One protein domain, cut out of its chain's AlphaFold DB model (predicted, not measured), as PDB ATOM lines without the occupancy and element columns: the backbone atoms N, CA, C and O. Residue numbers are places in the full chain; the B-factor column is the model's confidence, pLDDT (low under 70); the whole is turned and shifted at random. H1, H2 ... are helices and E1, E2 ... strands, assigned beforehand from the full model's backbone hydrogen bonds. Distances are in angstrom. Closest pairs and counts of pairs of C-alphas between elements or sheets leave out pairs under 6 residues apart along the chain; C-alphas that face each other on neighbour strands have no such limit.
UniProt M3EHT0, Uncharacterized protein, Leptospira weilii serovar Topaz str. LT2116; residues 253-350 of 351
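This is residues 253 to 350 of the 351 residues of an uncharacterized protein of Leptospira weilii serovar Topaz str. LT2116 (UniProt M3EHT0). One antiparallel sheet, strongly twisted and curled like part of a barrel, folds back on itself: E2 and E1 face E3 and E4, with the long strand E5 as the hinge. The sheet curls round H1, whose centre lies far from the middle of the domain. The printed part has 98 residues, with E1, E2, E3, E4, H1 and E5 along the chain, sheet order E2 E1 E5 E3 E4, and is mostly strand. It is compact, with a radius of gyration of the C-alphas of 12.7 A and spans of 36 by 35 by 24 A.

E1, residues 256 to 262, and E2, residues 265 to 271, form an antiparallel hairpin; N 260 and O 267 are 2.9 A apart. E3, residues 283 to 292, bends by 64 degrees at residue 287 and forms a hairpin with E4, residues 300 to 302; N 291 and O 301 are 2.9 A apart. Residues 286 to 287 of E3 also pair with residues 308 to 309. H1, residues 322 to 331, is on the sheet; its closest C-alphas to E4 are those of Arg 326 and Val 300, 6.2 A. In H1 every O i to N i+4 pair is within hydrogen-bond range. E5, residues 336 to 349, is staggered: it is antiparallel to E3 over 336 to 344, with N 288 and O 339 2.9 A apart, and to E1 over 344 to 349, with N 259 and O 347 2.8 A apart. It bends by 108 degrees at residue 346. The closest C-alphas of the edge strands E2 and E4 are Ile 269 and Asn 302, 6.2 A.

E1 begins at C-alpha 256 (-25.898, 6.373, 21.305) and is 18.4 A long; E2 is 18.7 A, E3 26.1 A and H1 14.2 A. E5 is 24.8 A and ends at C-alpha 349 (-28.067, 4.103, 16.486).

The C-alphas farthest apart, Gln 279 and Asn 333, are 36.5 A apart. The printed part has no cut. The links E2 to E3 and E4 to H1 are long. Low confidence, under 70, includes residues 311 to 318 and 332 to 335.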
ATOM      1  N   GLU A 253     -30.117   2.698  29.050       41.12
ATOM      2  CA  GLU A 253     -31.240   3.156  28.219       41.12
ATOM      3  C   GLU A 253     -30.959   4.622  27.826       41.12
ATOM      4  O   GLU A 253     -30.712   5.449  28.704       41.12
ATOM      5  N   ASN A 254     -30.954   4.919  26.518       50.25
ATOM      6  CA  ASN A 254     -30.574   6.198  25.878       50.25
ATOM      7  C   ASN A 254     -29.079   6.420  25.554       50.25
ATOM      8  O   ASN A 254     -28.668   7.565  25.347       50.25
ATOM      9  N   GLU A 255     -28.253   5.374  25.471       62.66
ATOM     10  CA  GLU A 255     -26.904   5.494  24.894       62.66
ATOM     11  C   GLU A 255     -26.921   5.472  23.360       62.66
ATOM     12  O   GLU A 255     -27.656   4.709  22.729       62.66
ATOM     13  N   THR A 256     -26.075   6.308  22.756       72.81
ATOM     14  CA  THR A 256     -25.898   6.373  21.305       72.81
ATOM     15  C   THR A 256     -24.746   5.465  20.882       72.81
ATOM     16  O   THR A 256     -23.597   5.676  21.277       72.81
ATOM     17  N   GLU A 257     -25.038   4.467  20.052       85.94
ATOM     18  CA  GLU A 257     -24.020   3.622  19.427       85.94
ATOM     19  C   GLU A 257     -23.590   4.231  18.091       85.94
ATOM     20  O   GLU A 257     -24.418   4.581  17.246       85.94
ATOM     21  N   VAL A 258     -22.285   4.319  17.865       88.69
ATOM     22  CA  VAL A 258     -21.699   4.882  16.650       88.69
ATOM     23  C   VAL A 258     -20.848   3.818  15.968       88.69
ATOM     24  O   VAL A 258     -19.959   3.227  16.577       88.69
ATOM     25  N   LEU A 259     -21.118   3.557  14.693       90.81
ATOM     26  CA  LEU A 259     -20.288   2.700  13.857       90.81
ATOM     27  C   LEU A 259     -19.141   3.533  13.303       90.81
ATOM     28  O   LEU A 259     -19.359   4.456  12.519       90.81
ATOM     29  N   VAL A 260     -17.920   3.186  13.680       91.12
ATOM     30  CA  VAL A 260     -16.715   3.922  13.303       91.12
ATOM     31  C   VAL A 260     -15.885   3.081  12.358       91.12
ATOM     32  O   VAL A 260     -15.566   1.932  12.661       91.12
ATOM     33  N   LYS A 261     -15.493   3.666  11.226       90.94
ATOM     34  CA  LYS A 261     -14.505   3.101  10.308       90.94
ATOM     35  C   LYS A 261     -13.125   3.674  10.596       90.94
ATOM     36  O   LYS A 261     -12.883   4.857  10.355       90.94
ATOM     37  N   SER A 262     -12.217   2.821  11.054       86.81
ATOM     38  CA  SER A 262     -10.801   3.129  11.255       86.81
ATOM     39  C   SER A 262      -9.959   2.249  10.330       86.81
ATOM     40  O   SER A 262      -9.950   1.021  10.455       86.81
ATOM     41  N   GLY A 263      -9.306   2.871   9.344       82.75
ATOM     42  CA  GLY A 263      -8.626   2.152   8.265       82.75
ATOM     43  C   GLY A 263      -9.581   1.218   7.509       82.75
ATOM     44  O   GLY A 263     -10.613   1.648   6.986       82.75
ATOM     45  N   GLU A 264      -9.247  -0.073   7.470       81.62
ATOM     46  CA  GLU A 264     -10.042  -1.114   6.801       81.62
ATOM     47  C   GLU A 264     -11.142  -1.726   7.683       81.62
ATOM     48  O   GLU A 264     -11.943  -2.525   7.200       81.62
ATOM     49  N   LYS A 265     -11.211  -1.373   8.974       86.00
ATOM     50  CA  LYS A 265     -12.137  -1.996   9.931       86.00
ATOM     51  C   LYS A 265     -13.258  -1.049  10.328       86.00
ATOM     52  O   LYS A 265     -13.024   0.137  10.535       86.00
ATOM     53  N   ALA A 266     -14.459  -1.598  10.488       88.56
ATOM     54  CA  ALA A 266     -15.601  -0.904  11.065       88.56
ATOM     55  C   ALA A 266     -16.038  -1.606  12.351       88.56
ATOM     56  O   ALA A 266     -16.077  -2.835  12.395       88.56
ATOM     57  N   PHE A 267     -16.339  -0.837  13.390       89.69
ATOM     58  CA  PHE A 267     -16.750  -1.375  14.683       89.69
ATOM     59  C   PHE A 267     -17.645  -0.401  15.443       89.69
ATOM     60  O   PHE A 267     -17.580   0.811  15.243       89.69
ATOM     61  N   TRP A 268     -18.497  -0.957  16.300       88.75
ATOM     62  CA  TRP A 268     -19.404  -0.183  17.138       88.75
ATOM     63  C   TRP A 268     -18.686   0.334  18.379       88.75
ATOM     64  O   TRP A 268     -17.884  -0.381  18.987       88.75
ATOM     65  N   ILE A 269     -19.001   1.571  18.741       87.69
ATOM     66  CA  ILE A 269     -18.599   2.192  19.999       87.69
ATOM     67  C   ILE A 269     -19.827   2.815  20.656       87.69
ATOM     68  O   ILE A 269     -20.695   3.351  19.968       87.69
ATOM     69  N   SER A 270     -19.892   2.764  21.978       85.88
ATOM     70  CA  SER A 270     -20.944   3.415  22.757       85.88
ATOM     71  C   SER A 270     -20.459   4.775  23.253       85.88
ATOM     72  O   SER A 270     -19.350   4.875  23.780       85.88
ATOM     73  N   LEU A 271     -21.265   5.822  23.087       78.31
ATOM     74  CA  LEU A 271     -20.985   7.159  23.620       78.31
ATOM     75  C   LEU A 271     -21.793   7.413  24.898       78.31
ATOM     76  O   LEU A 271     -22.914   6.911  25.012       78.31
ATOM     77  N   PRO A 272     -21.267   8.200  25.855       71.06
ATOM     78  CA  PRO A 272     -22.010   8.499  27.065       71.06
ATOM     79  C   PRO A 272     -23.145   9.483  26.789       71.06
ATOM     80  O   PRO A 272     -23.089  10.314  25.877       71.06
ATOM     81  N   PHE A 273     -24.166   9.423  27.638       62.38
ATOM     82  CA  PHE A 273     -25.296  10.342  27.600       62.38
ATOM     83  C   PHE A 273     -24.841  11.812  27.693       62.38
ATOM     84  O   PHE A 273     -24.056  12.182  28.568       62.38
ATOM     85  N   GLY A 274     -25.359  12.662  26.799       59.91
ATOM     86  CA  GLY A 274     -25.070  14.101  26.769       59.91
ATOM     87  C   GLY A 274     -23.818  14.513  25.981       59.91
ATOM     88  O   GLY A 274     -23.561  15.711  25.859       59.91
ATOM     89  N   VAL A 275     -23.057  13.569  25.414       67.38
ATOM     90  CA  VAL A 275     -22.021  13.891  24.416       67.38
ATOM     91  C   VAL A 275     -22.677  14.254  23.085       67.38
ATOM     92  O   VAL A 275     -23.692  13.672  22.703       67.38
ATOM     93  N   LYS A 276     -22.098  15.231  22.368       75.56
ATOM     94  CA  LYS A 276     -22.540  15.592  21.017       75.56
ATOM     95  C   LYS A 276     -22.481  14.342  20.136       75.56
ATOM     96  O   LYS A 276     -21.400  13.816  19.878       75.56
ATOM     97  N   ILE A 277     -23.646  13.902  19.670       80.31
ATOM     98  CA  ILE A 277     -23.760  12.791  18.731       80.31
ATOM     99  C   ILE A 277     -23.081  13.214  17.421       80.31
ATOM    100  O   ILE A 277     -23.474  14.237  16.848       80.31
ATOM    101  N   PRO A 278     -22.059  12.479  16.954       84.56
ATOM    102  CA  PRO A 278     -21.393  12.812  15.708       84.56
ATOM    103  C   PRO A 278     -22.321  12.539  14.521       84.56
ATOM    104  O   PRO A 278     -23.145  11.622  14.548       84.56
ATOM    105  N   GLN A 279     -22.188  13.328  13.465       87.31
ATOM    106  CA  GLN A 279     -22.919  13.116  12.222       87.31
ATOM    107  C   GLN A 279     -22.302  11.972  11.417       87.31
ATOM    108  O   GLN A 279     -21.119  11.657  11.541       87.31
ATOM    109  N   VAL A 280     -23.109  11.353  10.551       87.44
ATOM    110  CA  VAL A 280     -22.579  10.439   9.532       87.44
ATOM    111  C   VAL A 280     -21.529  11.190   8.714       87.44
ATOM    112  O   VAL A 280     -21.715  12.358   8.385       87.44
ATOM    113  N   ASP A 281     -20.419  10.519   8.428       86.88
ATOM    114  CA  ASP A 281     -19.226  11.049   7.769       86.88
ATOM    115  C   ASP A 281     -18.347  12.008   8.586       86.88
ATOM    116  O   ASP A 281     -17.261  12.368   8.118       86.88
ATOM    117  N   GLU A 282     -18.727  12.347   9.823       89.69
ATOM    118  CA  GLU A 282     -17.878  13.129  10.728       89.69
ATOM    119  C   GLU A 282     -16.607  12.336  11.078       89.69
ATOM    120  O   GLU A 282     -16.637  11.126  11.343       89.69
ATOM    121  N   GLN A 283     -15.462  13.022  11.042       89.00
ATOM    122  CA  GLN A 283     -14.209  12.488  11.567       89.00
ATOM    123  C   GLN A 283     -14.203  12.678  13.073       89.00
ATOM    124  O   GLN A 283     -14.345  13.796  13.562       89.00
ATOM    125  N   ILE A 284     -13.999  11.586  13.793       88.19
ATOM    126  CA  ILE A 284     -14.008  11.575  15.249       88.19
ATOM    127  C   ILE A 284     -12.640  11.197  15.800       88.19
ATOM    128  O   ILE A 284     -11.860  10.455  15.187       88.19
ATOM    129  N   LEU A 285     -12.381  11.691  17.003       87.88
ATOM    130  CA  LEU A 285     -11.246  11.301  17.814       87.88
ATOM    131  C   LEU A 285     -11.739  11.133  19.247       87.88
ATOM    132  O   LEU A 285     -12.032  12.117  19.924       87.88
ATOM    133  N   TYR A 286     -11.857   9.888  19.695       87.19
ATOM    134  CA  TYR A 286     -12.309   9.572  21.046       87.19
ATOM    135  C   TYR A 286     -11.200   8.906  21.838       87.19
ATOM    136  O   TYR A 286     -10.555   7.980  21.354       87.19
ATOM    137  N   GLN A 287     -11.009   9.351  23.071       86.00
ATOM    138  CA  GLN A 287     -10.297   8.579  24.075       86.00
ATOM    139  C   GLN A 287     -11.309   7.675  24.768       86.00
ATOM    140  O   GLN A 287     -12.395   8.127  25.117       86.00
ATOM    141  N   THR A 288     -10.974   6.398  24.936       85.88
ATOM    142  CA  THR A 288     -11.865   5.438  25.585       85.88
ATOM    143  C   THR A 288     -11.106   4.383  26.377       85.88
ATOM    144  O   THR A 288      -9.924   4.128  26.134       85.88
ATOM    145  N   THR A 289     -11.829   3.710  27.267       84.12
ATOM    146  CA  THR A 289     -11.401   2.486  27.938       84.12
ATOM    147  C   THR A 289     -12.183   1.303  27.377       84.12
ATOM    148  O   THR A 289     -13.410   1.270  27.445       84.12
ATOM    149  N   TYR A 290     -11.488   0.287  26.876       85.75
ATOM    150  CA  TYR A 290     -12.093  -1.005  26.557       85.75
ATOM    151  C   TYR A 290     -11.972  -1.984  27.717       85.75
ATOM    152  O   TYR A 290     -10.979  -1.980  28.442       85.75
ATOM    153  N   VAL A 291     -12.927  -2.908  27.819       81.06
ATOM    154  CA  VAL A 291     -12.819  -4.104  28.663       81.06
ATOM    155  C   VAL A 291     -13.277  -5.347  27.905       81.06
ATOM    156  O   VAL A 291     -13.849  -5.274  26.817       81.06
ATOM    157  N   SER A 292     -13.070  -6.516  28.508       76.50
ATOM    158  CA  SER A 292     -13.642  -7.766  28.005       76.50
ATOM    159  C   SER A 292     -15.167  -7.794  28.148       76.50
ATOM    160  O   SER A 292     -15.692  -7.647  29.249       76.50
ATOM    161  N   SER A 293     -15.878  -8.055  27.050       70.75
ATOM    162  CA  SER A 293     -17.341  -8.120  27.028       70.75
ATOM    163  C   SER A 293     -17.811  -9.350  26.264       70.75
ATOM    164  O   SER A 293     -17.589  -9.466  25.062       70.75
ATOM    165  N   GLY A 294     -18.497 -10.262  26.959       62.62
ATOM    166  CA  GLY A 294     -19.100 -11.449  26.343       62.62
ATOM    167  C   GLY A 294     -20.328 -11.144  25.477       62.62
ATOM    168  O   GLY A 294     -20.740 -11.997  24.702       62.62
ATOM    169  N   ASN A 295     -20.887  -9.935  25.595       59.12
ATOM    170  CA  ASN A 295     -22.050  -9.478  24.830       59.12
ATOM    171  C   ASN A 295     -21.659  -8.720  23.549       59.12
ATOM    172  O   ASN A 295     -22.532  -8.359  22.766       59.12
ATOM    173  N   SER A 296     -20.364  -8.455  23.352       71.38
ATOM    174  CA  SER A 296     -19.834  -7.833  22.140       71.38
ATOM    175  C   SER A 296     -19.419  -8.898  21.132       71.38
ATOM    176  O   SER A 296     -18.801  -9.898  21.503       71.38
ATOM    177  N   VAL A 297     -19.684  -8.645  19.849       73.88
ATOM    178  CA  VAL A 297     -19.230  -9.490  18.730       73.88
ATOM    179  C   VAL A 297     -17.704  -9.630  18.732       73.88
ATOM    180  O   VAL A 297     -17.170 -10.700  18.448       73.88
ATOM    181  N   ASP A 298     -16.993  -8.574  19.126       77.00
ATOM    182  CA  ASP A 298     -15.533  -8.558  19.159       77.00
ATOM    183  C   ASP A 298     -14.940  -9.148  20.445       77.00
ATOM    184  O   ASP A 298     -13.719  -9.262  20.556       77.00
ATOM    185  N   GLY A 299     -15.768  -9.534  21.423       74.50
ATOM    186  CA  GLY A 299     -15.328 -10.015  22.740       74.50
ATOM    187  C   GLY A 299     -14.793  -8.913  23.666       74.50
ATOM    188  O   GLY A 299     -14.372  -9.188  24.794       74.50
ATOM    189  N   VAL A 300     -14.812  -7.661  23.204       82.56
ATOM    190  CA  VAL A 300     -14.455  -6.452  23.952       82.56
ATOM    191  C   VAL A 300     -15.463  -5.351  23.653       82.56
ATOM    192  O   VAL A 300     -16.001  -5.289  22.549       82.56
ATOM    193  N   ALA A 301     -15.728  -4.487  24.623       84.62
ATOM    194  CA  ALA A 301     -16.585  -3.317  24.448       84.62
ATOM    195  C   ALA A 301     -15.917  -2.108  25.090       84.62
ATOM    196  O   ALA A 301     -15.205  -2.257  26.090       84.62
ATOM    197  N   ASN A 302     -16.127  -0.935  24.502       85.31
ATOM    198  CA  ASN A 302     -15.714   0.306  25.128       85.31
ATOM    199  C   ASN A 302     -16.697   0.664  26.250       85.31
ATOM    200  O   ASN A 302     -17.871   0.295  26.202       85.31
ATOM    201  N   VAL A 303     -16.204   1.348  27.273       80.44
ATOM    202  CA  VAL A 303     -17.022   1.849  28.375       80.44
ATOM    203  C   VAL A 303     -17.519   3.234  27.974       80.44
ATOM    204  O   VAL A 303     -16.727   4.175  27.899       80.44
ATOM    205  N   ALA A 304     -18.818   3.371  27.712       76.06
ATOM    206  CA  ALA A 304     -19.432   4.616  27.253       76.06
ATOM    207  C   ALA A 304     -19.116   5.782  28.200       76.06
ATOM    208  O   ALA A 304     -18.587   6.801  27.770       76.06
ATOM    209  N   GLY A 305     -19.315   5.584  29.509       65.62
ATOM    210  CA  GLY A 305     -19.008   6.571  30.555       65.62
ATOM    211  C   GLY A 305     -17.545   7.029  30.625       65.62
ATOM    212  O   GLY A 305     -17.288   8.095  31.165       65.62
ATOM    213  N   LEU A 306     -16.613   6.256  30.057       71.31
ATOM    214  CA  LEU A 306     -15.179   6.570  29.988       71.31
ATOM    215  C   LEU A 306     -14.747   6.958  28.566       71.31
ATOM    216  O   LEU A 306     -13.567   6.873  28.229       71.31
ATOM    217  N   THR A 307     -15.702   7.307  27.702       78.81
ATOM    218  CA  THR A 307     -15.444   7.716  26.322       78.81
ATOM    219  C   THR A 307     -15.653   9.215  26.183       78.81
ATOM    220  O   THR A 307     -16.757   9.715  26.385       78.81
ATOM    221  N   GLU A 308     -14.608   9.941  25.804       79.19
ATOM    222  CA  GLU A 308     -14.656  11.394  25.653       79.19
ATOM    223  C   GLU A 308     -14.000  11.867  24.355       79.19
ATOM    224  O   GLU A 308     -13.119  11.212  23.795       79.19
ATOM    225  N   GLU A 309     -14.447  13.024  23.862       80.56
ATOM    226  CA  GLU A 309     -13.848  13.682  22.704       80.56
ATOM    227  C   GLU A 309     -12.424  14.134  23.034       80.56
ATOM    228  O   GLU A 309     -12.187  14.930  23.948       80.56
ATOM    229  N   TYR A 310     -11.466  13.628  22.267       77.62
ATOM    230  CA  TYR A 310     -10.060  13.907  22.473       77.62
ATOM    231  C   TYR A 310      -9.664  15.184  21.725       77.62
ATOM    232  O   TYR A 310      -9.625  15.227  20.498       77.62
ATOM    233  N   LYS A 311      -9.365  16.246  22.481       66.38
ATOM    234  CA  LYS A 311      -9.173  17.615  21.955       66.38
ATOM    235  C   LYS A 311      -7.730  17.968  21.576       66.38
ATOM    236  O   LYS A 311      -7.460  19.105  21.198       66.38
ATOM    237  N   LEU A 312      -6.787  17.035  21.711       63.31
ATOM    238  CA  LEU A 312      -5.357  17.269  21.479       63.31
ATOM    239  C   LEU A 312      -4.868  16.530  20.230       63.31
ATOM    240  O   LEU A 312      -5.383  15.474  19.882       63.31
ATOM    241  N   SER A 313      -3.841  17.073  19.573       53.09
ATOM    242  CA  SER A 313      -3.140  16.408  18.468       53.09
ATOM    243  C   SER A 313      -2.070  15.473  19.056       53.09
ATOM    244  O   SER A 313      -1.087  15.975  19.612       53.09
ATOM    245  N   PRO A 314      -2.239  14.136  19.034       52.50
ATOM    246  CA  PRO A 314      -1.348  13.254  19.769       52.50
ATOM    247  C   PRO A 314      -0.119  12.917  18.929       52.50
ATOM    248  O   PRO A 314      -0.225  12.310  17.866       52.50
ATOM    249  N   SER A 315       1.070  13.268  19.416       47.59
ATOM    250  CA  SER A 315       2.317  12.958  18.712       47.59
ATOM    251  C   SER A 315       2.772  11.501  18.877       47.59
ATOM    252  O   SER A 315       3.570  11.055  18.059       47.59
ATOM    253  N   ARG A 316       2.254  10.729  19.856       49.03
ATOM    254  CA  ARG A 316       2.515   9.275  20.030       49.03
ATOM    255  C   ARG A 316       1.464   8.571  20.913       49.03
ATOM    256  O   ARG A 316       1.739   8.317  22.083       49.03
ATOM    257  N   ILE A 317       0.278   8.236  20.400       56.53
ATOM    258  CA  ILE A 317      -0.718   7.446  21.164       56.53
ATOM    259  C   ILE A 317      -1.152   6.204  20.375       56.53
ATOM    260  O   ILE A 317      -1.213   6.236  19.149       56.53
ATOM    261  N   LEU A 318      -1.402   5.097  21.090       63.72
ATOM    262  CA  LEU A 318      -1.915   3.831  20.554       63.72
ATOM    263  C   LEU A 318      -3.340   4.025  20.011       63.72
ATOM    264  O   LEU A 318      -4.315   3.955  20.761       63.72
ATOM    265  N   GLU A 319      -3.449   4.262  18.704       73.69
ATOM    266  CA  GLU A 319      -4.702   4.087  17.969       73.69
ATOM    267  C   GLU A 319      -5.096   2.600  18.012       73.69
ATOM    268  O   GLU A 319      -4.273   1.721  17.735       73.69
ATOM    269  N   CYS A 320      -6.336   2.303  18.407       80.62
ATOM    270  CA  CYS A 320      -6.784   0.934  18.652       80.62
ATOM    271  C   CYS A 320      -8.097   0.598  17.933       80.62
ATOM    272  O   CYS A 320      -9.008   1.411  17.791       80.62
ATOM    273  N   THR A 321      -8.206  -0.667  17.542       87.19
ATOM    274  CA  THR A 321      -9.436  -1.333  17.100       87.19
ATOM    275  C   THR A 321      -9.789  -2.446  18.089       87.19
ATOM    276  O   THR A 321      -8.875  -2.999  18.716       87.19
ATOM    277  N   PRO A 322     -11.062  -2.875  18.195       85.69
ATOM    278  CA  PRO A 322     -11.466  -3.965  19.088       85.69
ATOM    279  C   PRO A 322     -10.621  -5.235  18.942       85.69
ATOM    280  O   PRO A 322     -10.308  -5.895  19.926       85.69
ATOM    281  N   VAL A 323     -10.162  -5.549  17.726       87.06
ATOM    282  CA  VAL A 323      -9.276  -6.696  17.476       87.06
ATOM    283  C   VAL A 323      -7.906  -6.524  18.137       87.06
ATOM    284  O   VAL A 323      -7.414  -7.463  18.759       87.06
ATOM    285  N   GLN A 324      -7.286  -5.345  18.029       87.50
ATOM    286  CA  GLN A 324      -6.001  -5.075  18.690       87.50
ATOM    287  C   GLN A 324      -6.150  -5.139  20.208       87.50
ATOM    288  O   GLN A 324      -5.308  -5.727  20.882       87.50
ATOM    289  N   VAL A 325      -7.252  -4.604  20.733       86.88
ATOM    290  CA  VAL A 325      -7.561  -4.654  22.162       86.88
ATOM    291  C   VAL A 325      -7.809  -6.086  22.637       86.88
ATOM    292  O   VAL A 325      -7.258  -6.509  23.652       86.88
ATOM    293  N   ARG A 326      -8.590  -6.876  21.895       86.50
ATOM    294  CA  ARG A 326      -8.808  -8.293  22.201       86.50
ATOM    295  C   ARG A 326      -7.483  -9.046  22.237       86.50
ATOM    296  O   ARG A 326      -7.231  -9.762  23.201       86.50
ATOM    297  N   ASN A 327      -6.636  -8.864  21.226       85.44
ATOM    298  CA  ASN A 327      -5.323  -9.503  21.170       85.44
ATOM    299  C   ASN A 327      -4.436  -9.042  22.336       85.44
ATOM    300  O   ASN A 327      -3.721  -9.849  22.925       85.44
ATOM    301  N   TYR A 328      -4.507  -7.766  22.722       83.94
ATOM    302  CA  TYR A 328      -3.824  -7.258  23.908       83.94
ATOM    303  C   TYR A 328      -4.293  -7.975  25.182       83.94
ATOM    304  O   TYR A 328      -3.464  -8.442  25.958       83.94
ATOM    305  N   PHE A 329      -5.600  -8.148  25.380       81.50
ATOM    306  CA  PHE A 329      -6.144  -8.892  26.524       81.50
ATOM    307  C   PHE A 329      -5.895 -10.399  26.478       81.50
ATOM    308  O   PHE A 329      -5.935 -11.044  27.519       81.50
ATOM    309  N   GLN A 330      -5.691 -10.987  25.300       79.38
ATOM    310  CA  GLN A 330      -5.300 -12.394  25.182       79.38
ATOM    311  C   GLN A 330      -3.845 -12.610  25.602       79.38
ATOM    312  O   GLN A 330      -3.523 -13.649  26.170       79.38
ATOM    313  N   ASN A 331      -2.985 -11.620  25.358       79.56
ATOM    314  CA  ASN A 331      -1.548 -11.705  25.618       79.56
ATOM    315  C   ASN A 331      -1.117 -11.029  26.929       79.56
ATOM    316  O   ASN A 331       0.072 -10.994  27.244       79.56
ATOM    317  N   THR A 332      -2.052 -10.458  27.694       68.88
ATOM    318  CA  THR A 332      -1.761  -9.758  28.951       68.88
ATOM    319  C   THR A 332      -2.794 -10.081  30.028       68.88
ATOM    320  O   THR A 332      -3.940 -10.398  29.734       68.88
ATOM    321  N   ASN A 333      -2.419  -9.912  31.299       57.06
ATOM    322  CA  ASN A 333      -3.336 -10.043  32.443       57.06
ATOM    323  C   ASN A 333      -4.165  -8.766  32.699       57.06
ATOM    324  O   ASN A 333      -4.651  -8.550  33.813       57.06
ATOM    325  N   LYS A 334      -4.277  -7.868  31.713       67.31
ATOM    326  CA  LYS A 334      -5.000  -6.603  31.881       67.31
ATOM    327  C   LYS A 334      -6.501  -6.799  31.676       67.31
ATOM    328  O   LYS A 334      -6.931  -7.482  30.752       67.31
ATOM    329  N   SER A 335      -7.291  -6.177  32.549       65.50
ATOM    330  CA  SER A 335      -8.761  -6.189  32.518       65.50
ATOM    331  C   SER A 335      -9.351  -5.030  31.713       65.50
ATOM    332  O   SER A 335     -10.478  -5.141  31.230       65.50
ATOM    333  N   SER A 336      -8.585  -3.948  31.556       79.50
ATOM    334  CA  SER A 336      -8.964  -2.756  30.803       79.50
ATOM    335  C   SER A 336      -7.812  -2.242  29.935       79.50
ATOM    336  O   SER A 336      -6.639  -2.545  30.193       79.50
ATOM    337  N   PHE A 337      -8.145  -1.525  28.865       82.69
ATOM    338  CA  PHE A 337      -7.178  -0.968  27.926       82.69
ATOM    339  C   PHE A 337      -7.637   0.409  27.460       82.69
ATOM    340  O   PHE A 337      -8.635   0.525  26.749       82.69
ATOM    341  N   ASP A 338      -6.889   1.429  27.869       82.88
ATOM    342  CA  ASP A 338      -7.113   2.808  27.457       82.88
ATOM    343  C   ASP A 338      -6.449   3.056  26.107       82.88
ATOM    344  O   ASP A 338      -5.268   2.742  25.914       82.88
ATOM    345  N   CYS A 339      -7.198   3.614  25.165       86.25
ATOM    346  CA  CYS A 339      -6.685   3.913  23.839       86.25
ATOM    347  C   CYS A 339      -7.503   4.984  23.119       86.25
ATOM    348  O   CYS A 339      -8.524   5.460  23.620       86.25
ATOM    349  N   ILE A 340      -7.014   5.387  21.945       87.81
ATOM    350  CA  ILE A 340      -7.698   6.354  21.091       87.81
ATOM    351  C   ILE A 340      -8.341   5.636  19.913       87.81
ATOM    352  O   ILE A 340      -7.710   4.842  19.215       87.81
ATOM    353  N   ILE A 341      -9.600   5.972  19.668       88.06
ATOM    354  CA  ILE A 341     -10.326   5.631  18.457       88.06
ATOM    355  C   ILE A 341     -10.280   6.848  17.539       88.06
ATOM    356  O   ILE A 341     -10.814   7.907  17.867       88.06
ATOM    357  N   ARG A 342      -9.672   6.678  16.366       88.81
ATOM    358  CA  ARG A 342      -9.741   7.632  15.258       88.81
ATOM    359  C   ARG A 342     -10.483   6.986  14.101       88.81
ATOM    360  O   ARG A 342     -10.125   5.880  13.692       88.81
ATOM    361  N   GLY A 343     -11.465   7.671  13.532       88.88
ATOM    362  CA  GLY A 343     -12.136   7.156  12.344       88.88
ATOM    363  C   GLY A 343     -13.258   8.033  11.819       88.88
ATOM    364  O   GLY A 343     -13.565   9.086  12.371       88.88
ATOM    365  N   ARG A 344     -13.878   7.563  10.737       91.75
ATOM    366  CA  ARG A 344     -15.070   8.167  10.135       91.75
ATOM    367  C   ARG A 344     -16.320   7.493  10.675       91.75
ATOM    368  O   ARG A 344     -16.385   6.262  10.685       91.75
ATOM    369  N   VAL A 345     -17.323   8.271  11.053       91.94
ATOM    370  CA  VAL A 345     -18.631   7.728  11.429       91.94
ATOM    371  C   VAL A 345     -19.369   7.225  10.192       91.94
ATOM    372  O   VAL A 345     -19.535   7.956   9.222       91.94
ATOM    373  N   LEU A 346     -19.809   5.971  10.221       90.50
ATOM    374  CA  LEU A 346     -20.607   5.353   9.159       90.50
ATOM    375  C   LEU A 346     -22.098   5.321   9.492       90.50
ATOM    376  O   LEU A 346     -22.933   5.379   8.595       90.50
ATOM    377  N   GLN A 347     -22.439   5.164  10.770       90.44
ATOM    378  CA  GLN A 347     -23.818   5.021  11.221       90.44
ATOM    379  C   GLN A 347     -23.937   5.414  12.691       90.44
ATOM    380  O   GLN A 347     -22.997   5.230  13.461       90.44
ATOM    381  N   VAL A 348     -25.116   5.891  13.079       85.56
ATOM    382  CA  VAL A 348     -25.493   6.177  14.463       85.56
ATOM    383  C   VAL A 348     -26.794   5.431  14.783       85.56
ATOM    384  O   VAL A 348     -27.704   5.406  13.953       85.56
ATOM    385  N   LYS A 349     -26.880   4.795  15.954       81.94
ATOM    386  CA  LYS A 349     -28.067   4.103  16.486       81.94
ATOM    387  C   LYS A 349     -28.402   4.633  17.884       81.94
ATOM    388  O   LYS A 349     -27.495   4.992  18.627       81.94
ATOM    389  N   GLY A 350     -29.687   4.626  18.244       59.38
ATOM    390  CA  GLY A 350     -30.167   5.121  19.545       59.38
ATOM    391  C   GLY A 350     -30.698   6.560  19.517       59.38
ATOM    392  O   GLY A 350     -30.493   7.291  20.481       59.38
TER     393      GLY A 350